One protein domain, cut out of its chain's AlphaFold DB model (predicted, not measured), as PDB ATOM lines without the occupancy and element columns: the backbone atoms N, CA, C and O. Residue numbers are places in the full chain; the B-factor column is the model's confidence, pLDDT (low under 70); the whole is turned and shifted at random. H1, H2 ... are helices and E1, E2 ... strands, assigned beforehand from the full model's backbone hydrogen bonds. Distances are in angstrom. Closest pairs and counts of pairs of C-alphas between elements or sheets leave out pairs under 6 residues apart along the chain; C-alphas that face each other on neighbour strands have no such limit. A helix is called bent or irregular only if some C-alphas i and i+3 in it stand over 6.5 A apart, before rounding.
ATOM      1  N   LYS A   4     -10.023 -40.632  28.893       92.75
ATOM      2  CA  LYS A   4      -9.469 -41.990  28.991       92.75
ATOM      3  C   LYS A   4     -10.243 -42.852  29.989       92.75
ATOM      4  O   LYS A   4     -10.612 -43.974  29.664       92.75
ATOM      5  N   THR A   5     -10.527 -42.319  31.179       93.31
ATOM      6  CA  THR A   5     -11.318 -43.023  32.202       93.31
ATOM      7  C   THR A   5     -12.731 -43.331  31.698       93.31
ATOM      8  O   THR A   5     -13.207 -44.446  31.880       93.31
ATOM      9  N   ALA A   6     -13.383 -42.374  31.029       93.12
ATOM     10  CA  ALA A   6     -14.715 -42.565  30.453       93.12
ATOM     11  C   ALA A   6     -14.731 -43.656  29.370       93.12
ATOM     12  O   ALA A   6     -15.596 -44.527  29.397       93.12
ATOM     13  N   ASN A   7     -13.740 -43.658  28.475       92.75
ATOM     14  CA  ASN A   7     -13.640 -44.652  27.407       92.75
ATOM     15  C   ASN A   7     -13.419 -46.064  27.955       92.75
ATOM     16  O   ASN A   7     -14.029 -47.009  27.467       92.75
ATOM     17  N   VAL A   8     -12.582 -46.219  28.986       96.19
ATOM     18  CA  VAL A   8     -12.373 -47.523  29.634       96.19
ATOM     19  C   VAL A   8     -13.668 -48.027  30.266       96.19
ATOM     20  O   VAL A   8     -14.037 -49.177  30.048       96.19
ATOM     21  N   ILE A   9     -14.386 -47.168  30.997       95.38
ATOM     22  CA  ILE A   9     -15.683 -47.531  31.586       95.38
ATOM     23  C   ILE A   9     -16.664 -47.959  30.489       95.38
ATOM     24  O   ILE A   9     -17.299 -49.001  30.616       95.38
ATOM     25  N   LEU A  10     -16.748 -47.202  29.392       92.56
ATOM     26  CA  LEU A  10     -17.626 -47.520  28.268       92.56
ATOM     27  C   LEU A  10     -17.292 -48.881  27.643       92.56
ATOM     28  O   LEU A  10     -18.192 -49.688  27.435       92.56
ATOM     29  N   LEU A  11     -16.012 -49.163  27.387       92.88
ATOM     30  CA  LEU A  11     -15.580 -50.443  26.818       92.88
ATOM     31  C   LEU A  11     -15.899 -51.621  27.745       92.88
ATOM     32  O   LEU A  11     -16.356 -52.661  27.276       92.88
ATOM     33  N   VAL A  12     -15.707 -51.453  29.055       96.50
ATOM     34  CA  VAL A  12     -16.068 -52.475  30.049       96.50
ATOM     35  C   VAL A  12     -17.578 -52.717  30.055       96.50
ATOM     36  O   VAL A  12     -18.004 -53.869  30.044       96.50
ATOM     37  N   LEU A  13     -18.394 -51.661  30.015       94.62
ATOM     38  CA  LEU A  13     -19.851 -51.792  29.947       94.62
ATOM     39  C   LEU A  13     -20.304 -52.503  28.666       94.62
ATOM     40  O   LEU A  13     -21.133 -53.406  28.741       94.62
ATOM     41  N   ILE A  14     -19.729 -52.158  27.509       94.00
ATOM     42  CA  ILE A  14     -20.018 -52.836  26.238       94.00
ATOM     43  C   ILE A  14     -19.663 -54.325  26.337       94.00
ATOM     44  O   ILE A  14     -20.480 -55.170  25.973       94.00
ATOM     45  N   ALA A  15     -18.489 -54.661  26.880       95.50
ATOM     46  CA  ALA A  15     -18.072 -56.049  27.058       95.50
ATOM     47  C   ALA A  15     -19.025 -56.833  27.977       95.50
ATOM     48  O   ALA A  15     -19.380 -57.969  27.660       95.50
ATOM     49  N   ILE A  16     -19.491 -56.224  29.073       96.50
ATOM     50  CA  ILE A  16     -20.487 -56.827  29.970       96.50
ATOM     51  C   ILE A  16     -21.807 -57.065  29.228       96.50
ATOM     52  O   ILE A  16     -22.340 -58.171  29.289       96.50
ATOM     53  N   CYS A  17     -22.318 -56.075  28.490       94.00
ATOM     54  CA  CYS A  17     -23.550 -56.218  27.710       94.00
ATOM     55  C   CYS A  17     -23.450 -57.351  26.679       94.00
ATOM     56  O   CYS A  17     -24.372 -58.160  26.563       94.00
ATOM     57  N   LEU A  18     -22.323 -57.449  25.966       94.94
ATOM     58  CA  LEU A  18     -22.068 -58.534  25.016       94.94
ATOM     59  C   LEU A  18     -22.026 -59.899  25.715       94.94
ATOM     60  O   LEU A  18     -22.654 -60.844  25.242       94.94
ATOM     61  N   ALA A  19     -21.337 -59.999  26.855       96.62
ATOM     62  CA  ALA A  19     -21.239 -61.241  27.617       96.62
ATOM     63  C   ALA A  19     -22.612 -61.708  28.124       96.62
ATOM     64  O   ALA A  19     -22.974 -62.869  27.943       96.62
ATOM     65  N   VAL A  20     -23.407 -60.795  28.692       96.12
ATOM     66  CA  VAL A  20     -24.785 -61.075  29.125       96.12
ATOM     67  C   VAL A  20     -25.643 -61.515  27.940       96.12
ATOM     68  O   VAL A  20     -26.350 -62.518  28.038       96.12
ATOM     69  N   GLY A  21     -25.539 -60.818  26.805       94.25
ATOM     70  CA  GLY A  21     -26.244 -61.169  25.575       94.25
ATOM     71  C   GLY A  21     -25.932 -62.584  25.092       94.25
ATOM     72  O   GLY A  21     -26.849 -63.317  24.740       94.25
ATOM     73  N   ILE A  22     -24.661 -62.999  25.132       96.94
ATOM     74  CA  ILE A  22     -24.220 -64.353  24.759       96.94
ATOM     75  C   ILE A  22     -24.757 -65.404  25.738       96.94
ATOM     76  O   ILE A  22     -25.290 -66.424  25.303       96.94
ATOM     77  N   VAL A  23     -24.649 -65.158  27.047       98.00
ATOM     78  CA  VAL A  23     -25.102 -66.098  28.089       98.00
ATOM     79  C   VAL A  23     -26.614 -66.324  28.020       98.00
ATOM     80  O   VAL A  23     -27.078 -67.456  28.161       98.00
ATOM     81  N   LEU A  24     -27.388 -65.266  27.774       96.25
ATOM     82  CA  LEU A  24     -28.847 -65.342  27.691       96.25
ATOM     83  C   LEU A  24     -29.359 -65.716  26.293       96.25
ATOM     84  O   LEU A  24     -30.527 -66.073  26.161       96.25
ATOM     85  N   TYR A  25     -28.509 -65.699  25.262       96.81
ATOM     86  CA  TYR A  25     -28.893 -65.947  23.867       96.81
ATOM     87  C   TYR A  25     -29.767 -67.198  23.645       96.81
ATOM     88  O   TYR A  25     -30.759 -67.098  22.917       96.81
ATOM     89  N   PRO A  26     -29.473 -68.365  24.262       97.12
ATOM     90  CA  PRO A  26     -30.277 -69.575  24.067       97.12
ATOM     91  C   PRO A  26     -31.680 -69.490  24.683       97.12
ATOM     92  O   PRO A  26     -32.566 -70.233  24.276       97.12
ATOM     93  N   GLN A  27     -31.876 -68.608  25.666       96.94
ATOM     94  CA  GLN A  27     -33.133 -68.447  26.405       96.94
ATOM     95  C   GLN A  27     -34.063 -67.416  25.751       96.94
ATOM     96  O   GLN A  27     -35.218 -67.282  26.150       96.94
ATOM     97  N   LEU A  28     -33.564 -66.668  24.765       95.75
ATOM     98  CA  LEU A  28     -34.296 -65.575  24.141       95.75
ATOM     99  C   LEU A  28     -35.162 -66.067  22.972       95.75
ATOM    100  O   LEU A  28     -34.726 -66.928  22.195       95.75
ATOM    101  N   PRO A  29     -36.377 -65.505  22.820       96.25
ATOM    102  CA  PRO A  29     -37.270 -65.855  21.723       96.25
ATOM    103  C   PRO A  29     -36.640 -65.462  20.388       96.25
ATOM    104  O   PRO A  29     -35.878 -64.503  20.317       96.25
ATOM    105  N   ASP A  30     -36.987 -66.158  19.304       96.75
ATOM    106  CA  ASP A  30     -36.383 -65.903  17.986       96.75
ATOM    107  C   ASP A  30     -36.663 -64.495  17.440       96.75
ATOM    108  O   ASP A  30     -35.884 -63.979  16.633       96.75
ATOM    109  N   ARG A  31     -37.739 -63.853  17.913       96.62
ATOM    110  CA  ARG A  31     -38.119 -62.480  17.566       96.62
ATOM    111  C   ARG A  31     -38.156 -61.595  18.808       96.62
ATOM    112  O   ARG A  31     -38.794 -61.938  19.797       96.62
ATOM    113  N   ILE A  32     -37.519 -60.434  18.712       95.94
ATOM    114  CA  ILE A  32     -37.455 -59.406  19.756       95.94
ATOM    115  C   ILE A  32     -38.159 -58.152  19.239       95.94
ATOM    116  O   ILE A  32     -37.964 -57.774  18.082       95.94
ATOM    117  N   ALA A  33     -38.996 -57.535  20.077       96.12
ATOM    118  CA  ALA A  33     -39.672 -56.282  19.750       96.12
ATOM    119  C   ALA A  33     -38.639 -55.193  19.433       96.12
ATOM    120  O   ALA A  33     -37.678 -55.005  20.179       96.12
ATOM    121  N   SER A  34     -38.827 -54.501  18.314       95.00
ATOM    122  CA  SER A  34     -37.890 -53.488  17.819       95.00
ATOM    123  C   SER A  34     -38.527 -52.132  17.570       95.00
ATOM    124  O   SER A  34     -37.811 -51.154  17.374       95.00
ATOM    125  N   HIS A  35     -39.853 -52.082  17.508       96.31
ATOM    126  CA  HIS A  35     -40.606 -50.872  17.236       96.31
ATOM    127  C   HIS A  35     -41.949 -50.927  17.963       96.31
ATOM    128  O   HIS A  35     -42.532 -52.004  18.124       96.31
ATOM    129  N   TRP A  36     -42.398 -49.756  18.401       97.94
ATOM    130  CA  TRP A  36     -43.675 -49.543  19.060       97.94
ATOM    131  C   TRP A  36     -44.414 -48.424  18.334       97.94
ATOM    132  O   TRP A  36     -43.819 -47.395  18.007       97.94
ATOM    133  N   ASN A  37     -45.707 -48.620  18.097       97.44
ATOM    134  CA  ASN A  37     -46.560 -47.623  17.466       97.44
ATOM    135  C   ASN A  37     -46.918 -46.482  18.441       97.44
ATOM    136  O   ASN A  37     -46.564 -46.490  19.621       97.44
ATOM    137  N   ALA A  38     -47.674 -45.493  17.957       97.75
ATOM    138  CA  ALA A  38     -48.106 -44.353  18.769       97.75
ATOM    139  C   ALA A  38     -49.059 -44.723  19.928       97.75
ATOM    140  O   ALA A  38     -49.201 -43.940  20.865       97.75
ATOM    141  N   ALA A  39     -49.698 -45.897  19.881       97.81
ATOM    142  CA  ALA A  39     -50.521 -46.436  20.965       97.81
ATOM    143  C   ALA A  39     -49.699 -47.224  22.007       97.81
ATOM    144  O   ALA A  39     -50.254 -47.690  22.999       97.81
ATOM    145  N   GLY A  40     -48.382 -47.361  21.810       96.69
ATOM    146  CA  GLY A  40     -47.496 -48.130  22.685       96.69
ATOM    147  C   GLY A  40     -47.533 -49.639  22.436       96.69
ATOM    148  O   GLY A  40     -47.004 -50.405  23.241       96.69
ATOM    149  N   GLU A  41     -48.135 -50.087  21.337       98.19
ATOM    150  CA  GLU A  41     -48.206 -51.500  20.970       98.19
ATOM    151  C   GLU A  41     -47.010 -51.881  20.097       98.19
ATOM    152  O   GLU A  41     -46.539 -51.089  19.280       98.19
ATOM    153  N   VAL A  42     -46.527 -53.115  20.246       97.50
ATOM    154  CA  VAL A  42     -45.454 -53.638  19.396       97.50
ATOM    155  C   VAL A  42     -46.012 -53.940  18.008       97.50
ATOM    156  O   VAL A  42     -46.838 -54.835  17.852       97.50
ATOM    157  N   ASP A  43     -45.512 -53.248  16.989       97.31
ATOM    158  CA  ASP A  43     -45.850 -53.474  15.577       97.31
ATOM    159  C   ASP A  43     -44.618 -53.815  14.716       97.31
ATOM    160  O   ASP A  43     -44.741 -54.094  13.524       97.31
ATOM    161  N   GLY A  44     -43.425 -53.871  15.322       97.25
ATOM    162  CA  GLY A  44     -42.191 -54.273  14.656       97.25
ATOM    163  C   GLY A  44     -41.332 -55.211  15.498       97.25
ATOM    164  O   GLY A  44     -41.201 -55.064  16.714       97.25
ATOM    165  N   TYR A  45     -40.704 -56.169  14.820       97.50
ATOM    166  CA  TYR A  45     -39.817 -57.157  15.425       97.50
ATOM    167  C   TYR A  45     -38.567 -57.361  14.579       97.50
ATOM    168  O   TYR A  45     -38.624 -57.317  13.348       97.50
ATOM    169  N   MET A  46     -37.477 -57.746  15.234       96.62
ATOM    170  CA  MET A  46     -36.248 -58.198  14.589       96.62
ATOM    171  C   MET A  46     -35.810 -59.568  15.113       96.62
ATOM    172  O   MET A  46     -36.294 -60.039  16.141       96.62
ATOM    173  N   GLY A  47     -34.902 -60.231  14.393       97.81
ATOM    174  CA  GLY A  47     -34.304 -61.480  14.865       97.81
ATOM    175  C   GLY A  47     -33.476 -61.255  16.132       97.81
ATOM    176  O   GLY A  47     -32.819 -60.220  16.258       97.81
ATOM    177  N   LYS A  48     -33.471 -62.226  17.053       95.69
ATOM    178  CA  LYS A  48     -32.782 -62.098  18.352       95.69
ATOM    179  C   LYS A  48     -31.310 -61.706  18.265       95.69
ATOM    180  O   LYS A  48     -30.849 -60.938  19.097       95.69
ATOM    181  N   PHE A  49     -30.601 -62.139  17.220       96.50
ATOM    182  CA  PHE A  49     -29.231 -61.695  16.949       96.50
ATOM    183  C   PHE A  49     -29.122 -60.167  16.899       96.50
ATOM    184  O   PHE A  49     -28.377 -59.563  17.669       96.50
ATOM    185  N   TRP A  50     -29.919 -59.535  16.039       95.88
ATOM    186  CA  TRP A  50     -29.917 -58.083  15.895       95.88
ATOM    187  C   TRP A  50     -30.521 -57.391  17.118       95.88
ATOM    188  O   TRP A  50     -29.996 -56.369  17.544       95.88
ATOM    189  N   GLY A  51     -31.540 -57.984  17.749       93.69
ATOM    190  CA  GLY A  51     -32.168 -57.420  18.950       93.69
ATOM    191  C   GLY A  51     -31.220 -57.272  20.142       93.69
ATOM    192  O   GLY A  51     -31.410 -56.381  20.963       93.69
ATOM    193  N   ILE A  52     -30.190 -58.118  20.227       94.62
ATOM    194  CA  ILE A  52     -29.251 -58.149  21.355       94.62
ATOM    195  C   ILE A  52     -27.943 -57.427  21.014       94.62
ATOM    196  O   ILE A  52     -27.416 -56.679  21.836       94.62
ATOM    197  N   PHE A  53     -27.399 -57.653  19.815       95.38
ATOM    198  CA  PHE A  53     -26.023 -57.257  19.494       95.38
ATOM    199  C   PHE A  53     -25.903 -55.985  18.655       95.38
ATOM    200  O   PHE A  53     -24.815 -55.416  18.602       95.38
ATOM    201  N   LEU A  54     -26.987 -55.495  18.042       94.00
ATOM    202  CA  LEU A  54     -26.923 -54.331  17.152       94.00
ATOM    203  C   LEU A  54     -26.410 -53.076  17.872       94.00
ATOM    204  O   LEU A  54     -25.479 -52.438  17.393       94.00
ATOM    205  N   ILE A  55     -26.986 -52.730  19.026       91.88
ATOM    206  CA  ILE A  55     -26.612 -51.507  19.754       91.88
ATOM    207  C   ILE A  55     -25.219 -51.611  20.395       91.88
ATOM    208  O   ILE A  55     -24.428 -50.688  20.199       91.88
ATOM    209  N   PRO A  56     -24.852 -52.697  21.105       91.38
ATOM    210  CA  PRO A  56     -23.503 -52.824  21.654       91.38
ATOM    211  C   PRO A  56     -22.396 -52.826  20.589       91.38
ATOM    212  O   PRO A  56     -21.300 -52.353  20.872       91.38
ATOM    213  N   ALA A  57     -22.670 -53.351  19.387       91.38
ATOM    214  CA  ALA A  57     -21.679 -53.439  18.315       91.38
ATOM    215  C   ALA A  57     -21.620 -52.189  17.424       91.38
ATOM    216  O   ALA A  57     -20.531 -51.820  17.000       91.38
ATOM    217  N   PHE A  58     -22.767 -51.561  17.136       93.31
ATOM    218  CA  PHE A  58     -22.887 -50.510  16.115       93.31
ATOM    219  C   PHE A  58     -23.548 -49.217  16.613       93.31
ATOM    220  O   PHE A  58     -23.954 -48.371  15.816       93.31
ATOM    221  N   GLY A  59     -23.730 -49.045  17.925       90.75
ATOM    222  CA  GLY A  59     -24.467 -47.903  18.475       90.75
ATOM    223  C   GLY A  59     -23.889 -46.541  18.071       90.75
ATOM    224  O   GLY A  59     -24.646 -45.602  17.828       90.75
ATOM    225  N   ASN A  60     -22.563 -46.440  17.939       91.25
ATOM    226  CA  ASN A  60     -21.898 -45.207  17.524       91.25
ATOM    227  C   ASN A  60     -22.152 -44.892  16.041       91.25
ATOM    228  O   ASN A  60     -22.497 -43.768  15.688       91.25
ATOM    229  N   GLU A  61     -22.043 -45.892  15.173       94.31
ATOM    230  CA  GLU A  61     -22.312 -45.796  13.741       94.31
ATOM    231  C   GLU A  61     -23.779 -45.436  13.495       94.31
ATOM    232  O   GLU A  61     -24.071 -44.535  12.711       94.31
ATOM    233  N   ILE A  62     -24.702 -46.080  14.217       94.56
ATOM    234  CA  ILE A  62     -26.137 -45.779  14.160       94.56
ATOM    235  C   ILE A  62     -26.393 -44.324  14.564       94.56
ATOM    236  O   ILE A  62     -27.122 -43.624  13.863       94.56
ATOM    237  N   ALA A  63     -25.773 -43.845  15.647       94.56
ATOM    238  CA  ALA A  63     -25.916 -42.459  16.089       94.56
ATOM    239  C   ALA A  63     -25.384 -41.463  15.045       94.56
ATOM    240  O   ALA A  63     -26.034 -40.458  14.755       94.56
ATOM    241  N   ILE A  64     -24.236 -41.761  14.434       96.69
ATOM    242  CA  ILE A  64     -23.658 -40.943  13.362       96.69
ATOM    243  C   ILE A  64     -24.592 -40.912  12.145       96.69
ATOM    244  O   ILE A  64     -24.904 -39.832  11.639       96.69
ATOM    245  N   PHE A  65     -25.088 -42.063  11.687       96.19
ATOM    246  CA  PHE A  65     -25.985 -42.126  10.531       96.19
ATOM    247  C   PHE A  65     -27.327 -41.440  10.786       96.19
ATOM    248  O   PHE A  65     -27.823 -40.741   9.901       96.19
ATOM    249  N   ALA A  66     -27.874 -41.559  11.998       95.31
ATOM    250  CA  ALA A  66     -29.093 -40.867  12.407       95.31
ATOM    251  C   ALA A  66     -28.976 -39.336  12.313       95.31
ATOM    252  O   ALA A  66     -29.989 -38.665  12.135       95.31
ATOM    253  N   ILE A  67     -27.761 -38.777  12.386       97.25
ATOM    254  CA  ILE A  67     -27.507 -37.336  12.244       97.25
ATOM    255  C   ILE A  67     -27.158 -36.975  10.795       97.25
ATOM    256  O   ILE A  67     -27.710 -36.025  10.238       97.25
ATOM    257  N   ILE A  68     -26.251 -37.726  10.168       97.75
ATOM    258  CA  ILE A  68     -25.745 -37.401   8.829       97.75
ATOM    259  C   ILE A  68     -26.845 -37.520   7.771       97.75
ATOM    260  O   ILE A  68     -26.933 -36.655   6.901       97.75
ATOM    261  N   ILE A  69     -27.694 -38.551   7.837       97.25
ATOM    262  CA  ILE A  69     -28.713 -38.798   6.807       97.25
ATOM    263  C   ILE A  69     -29.727 -37.641   6.724       97.25
ATOM    264  O   ILE A  69     -29.902 -37.107   5.626       97.25
ATOM    265  N   PRO A  70     -30.359 -37.182   7.826       97.00
ATOM    266  CA  PRO A  70     -31.278 -36.045   7.770       97.00
ATOM    267  C   PRO A  70     -30.614 -34.750   7.306       97.00
ATOM    268  O   PRO A  70     -31.208 -34.013   6.521       97.00
ATOM    269  N   ILE A  71     -29.381 -34.480   7.750       97.25
ATOM    270  CA  ILE A  71     -28.641 -33.279   7.339       97.25
ATOM    271  C   ILE A  71     -28.378 -33.316   5.836       97.25
ATOM    272  O   ILE A  71     -28.709 -32.363   5.134       97.25
ATOM    273  N   ALA A  72     -27.840 -34.427   5.328       97.69
ATOM    274  CA  ALA A  72     -27.574 -34.592   3.907       97.69
ATOM    275  C   ALA A  72     -28.860 -34.450   3.079       97.69
ATOM    276  O   ALA A  72     -28.873 -33.724   2.086       97.69
ATOM    277  N   ALA A  73     -29.958 -35.073   3.519       97.75
ATOM    278  CA  ALA A  73     -31.255 -34.955   2.861       97.75
ATOM    279  C   ALA A  73     -31.749 -33.498   2.823       97.75
ATOM    280  O   ALA A  73     -32.113 -33.002   1.757       97.75
ATOM    281  N   ALA A  74     -31.704 -32.784   3.953       97.38
ATOM    282  CA  ALA A  74     -32.107 -31.382   4.031       97.38
ATOM    283  C   ALA A  74     -31.243 -30.478   3.135       97.38
ATOM    284  O   ALA A  74     -31.770 -29.611   2.430       97.38
ATOM    285  N   SER A  75     -29.925 -30.698   3.107       96.81
ATOM    286  CA  SER A  75     -29.006 -29.961   2.235       96.81
ATOM    287  C   SER A  75     -29.298 -30.213   0.756       96.81
ATOM    288  O   SER A  75     -29.398 -29.256  -0.012       96.81
ATOM    289  N   ILE A  76     -29.498 -31.473   0.355       98.00
ATOM    290  CA  ILE A  76     -29.834 -31.834  -1.029       98.00
ATOM    291  C   ILE A  76     -31.148 -31.169  -1.448       98.00
ATOM    292  O   ILE A  76     -31.192 -30.520  -2.493       98.00
ATOM    293  N   ILE A  77     -32.197 -31.270  -0.624       97.75
ATOM    294  CA  ILE A  77     -33.499 -30.642  -0.893       97.75
ATOM    295  C   ILE A  77     -33.334 -29.133  -1.100       97.75
ATOM    296  O   ILE A  77     -33.843 -28.586  -2.076       97.75
ATOM    297  N   THR A  78     -32.581 -28.468  -0.223       97.06
ATOM    298  CA  THR A  78     -32.355 -27.017  -0.287       97.06
ATOM    299  C   THR A  78     -31.633 -26.602  -1.571       97.06
ATOM    300  O   THR A  78     -32.046 -25.646  -2.234       97.06
ATOM    301  N   VAL A  79     -30.580 -27.328  -1.960       97.75
ATOM    302  CA  VAL A  79     -29.816 -27.054  -3.189       97.75
ATOM    303  C   VAL A  79     -30.684 -27.261  -4.429       97.75
ATOM    304  O   VAL A  79     -30.752 -26.383  -5.289       97.75
ATOM    305  N   VAL A  80     -31.389 -28.394  -4.507       98.12
ATOM    306  CA  VAL A  80     -32.265 -28.720  -5.641       98.12
ATOM    307  C   VAL A  80     -33.385 -27.690  -5.770       98.12
ATOM    308  O   VAL A  80     -33.615 -27.165  -6.860       98.12
ATOM    309  N   TYR A  81     -34.046 -27.347  -4.663       97.38
ATOM    310  CA  TYR A  81     -35.090 -26.326  -4.647       97.38
ATOM    311  C   TYR A  81     -34.568 -24.971  -5.138       97.38
ATOM    312  O   TYR A  81     -35.187 -24.347  -6.001       97.38
ATOM    313  N   SER A  82     -33.403 -24.538  -4.646       96.88
ATOM    314  CA  SER A  82     -32.798 -23.258  -5.036       96.88
ATOM    315  C   SER A  82     -32.461 -23.219  -6.528       96.88
ATOM    316  O   SER A  82     -32.728 -22.220  -7.195       96.88
ATOM    317  N   TYR A  83     -31.949 -24.322  -7.080       96.62
ATOM    318  CA  TYR A  83     -31.670 -24.441  -8.513       96.62
ATOM    319  C   TYR A  83     -32.942 -24.346  -9.369       96.62
ATOM    320  O   TYR A  83     -32.979 -23.616 -10.363       96.62
ATOM    321  N   ILE A  84     -34.008 -25.049  -8.972       97.31
ATOM    322  CA  ILE A  84     -35.302 -24.998  -9.668       97.31
ATOM    323  C   ILE A  84     -35.888 -23.579  -9.604       97.31
ATOM    324  O   ILE A  84     -36.378 -23.067 -10.614       97.31
ATOM    325  N   ALA A  85     -35.816 -22.924  -8.442       96.75
ATOM    326  CA  ALA A  85     -36.285 -21.555  -8.257       96.75
ATOM    327  C   ALA A  85     -35.512 -20.562  -9.141       96.75
ATOM    328  O   ALA A  85     -36.137 -19.762  -9.836       96.75
ATOM    329  N   TYR A  86     -34.179 -20.668  -9.187       96.19
ATOM    330  CA  TYR A  86     -33.329 -19.871 -10.076       96.19
ATOM    331  C   TYR A  86     -33.747 -20.025 -11.544       96.19
ATOM    332  O   TYR A  86     -34.059 -19.032 -12.197       96.19
ATOM    333  N   LYS A  87     -33.882 -21.266 -12.035       96.75
ATOM    334  CA  LYS A  87     -34.346 -21.556 -13.405       96.75
ATOM    335  C   LYS A  87     -35.725 -20.964 -13.713       96.75
ATOM    336  O   LYS A  87     -35.987 -20.615 -14.860       96.75
ATOM    337  N   LYS A  88     -36.627 -20.892 -12.728       93.88
ATOM    338  CA  LYS A  88     -37.976 -20.328 -12.896       93.88
ATOM    339  C   LYS A  88     -37.969 -18.799 -12.956       93.88
ATOM    340  O   LYS A  88     -38.803 -18.235 -13.656       93.88
ATOM    341  N   ILE A  89     -37.069 -18.152 -12.216       95.00
ATOM    342  CA  ILE A  89     -36.894 -16.695 -12.238       95.00
ATOM    343  C   ILE A  89     -36.174 -16.270 -13.520       95.00
ATOM    344  O   ILE A  89     -36.623 -15.338 -14.164       95.00
ATOM    345  N   GLU A  90     -35.113 -16.975 -13.916       90.00
ATOM    346  CA  GLU A  90     -34.313 -16.658 -15.111       90.00
ATOM    347  C   GLU A  90     -35.083 -16.862 -16.427       90.00
ATOM    348  O   GLU A  90     -34.839 -16.171 -17.408       90.00
ATOM    349  N   LYS A  91     -36.019 -17.820 -16.469       72.56
ATOM    350  CA  LYS A  91     -36.878 -18.061 -17.643       72.56
ATOM    351  C   LYS A  91     -38.096 -17.123 -17.737       72.56
ATOM    352  O   LYS A  91     -38.927 -17.339 -18.618       72.56
ATOM    353  N   LYS A  92     -38.244 -16.154 -16.828       54.75
ATOM    354  CA  LYS A  92     -39.203 -15.045 -16.949       54.75
ATOM    355  C   LYS A  92     -38.510 -13.829 -17.542       54.75
ATOM    356  O   LYS A  92     -39.195 -13.131 -18.315       54.75
TER     357      LYS A  92
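What this domain is: This is residues 4 to 92 of the 92 residues of the protein "DUF1648 domain-containing protein" of Patescibacteria group bacterium (UniProt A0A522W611). Picture a small two-strand hairpin, E1 and E2, at one end of two helical pieces running side by side in opposite ways, H1 and the short arm H2a; from the other end of H2a the long arm H2b turns off sharply and sticks out with residues 64 to 90. Residues 4 to 10 of H1 stick out too. The printed part has 89 residues, with two named helices and two named strands in the order H1, E1, E2, H2; it is mostly helix, and its sheet, E1 - E2, is antiparallel. The whole is extended, with a radius of gyration of the C-alphas of 21.4 A and spans of 69 by 40 by 20 A.

How they stand to each other: Start at the hairpin of E1, residues 31 to 36, and E2, residues 42 to 47: the strands are antiparallel at 142 degrees, with N 32 and O 46 2.9 A apart, within hydrogen-bond range. Next comes H2, residues 48 to 90, assigned as one helix by its hydrogen bonds but bent, with C-alphas 57 and 60 8.3 A apart. Its arms H2a, residues 48 to 57, and H2b, residues 60 to 90, are about perpendicular at 82 degrees. The closest C-alphas of E1 and H2a, Arg 31 and Lys 48, are 5.4 A apart. H1, residues 4 to 27, touches H2a with residues 14 to 25 alone, opposite ways at a shallow tilt of 9 degrees; the closest C-alphas, Ile 14 and Pro 56, are 5.8 A apart. H1 and H2b are apart. O i to N i+4 pairs within range number 18 of 20 in H1, 4 of 6 in H2a and 26 of 27 in H2b.

Where its parts are: Find C-alpha 4 at (-9.469, -41.990, 28.991); from there H1 runs 35.6 A to C-alpha 27. It is irregular, with C-alphas 23 and 26 7.4 A apart. E1 begins at C-alpha 31, (-38.119, -62.480, 17.566), and spans 14.2 A; E2 spans 14.4 A. H2a covers 14.1 A and is irregular too, with C-alphas 52 and 55 7.3 A apart. H2b runs 45.1 A to C-alpha 90 at (-34.313, -16.658, -15.111).

The domain as a whole: The two C-alphas farthest apart, those of Val 23 and Lys 92, are 69.5 A apart. The printed part has no cut, and its three links are tight. Mean pLDDT of the printed part is 95.0; look at residue 92, the chain's last, for the one value under 70.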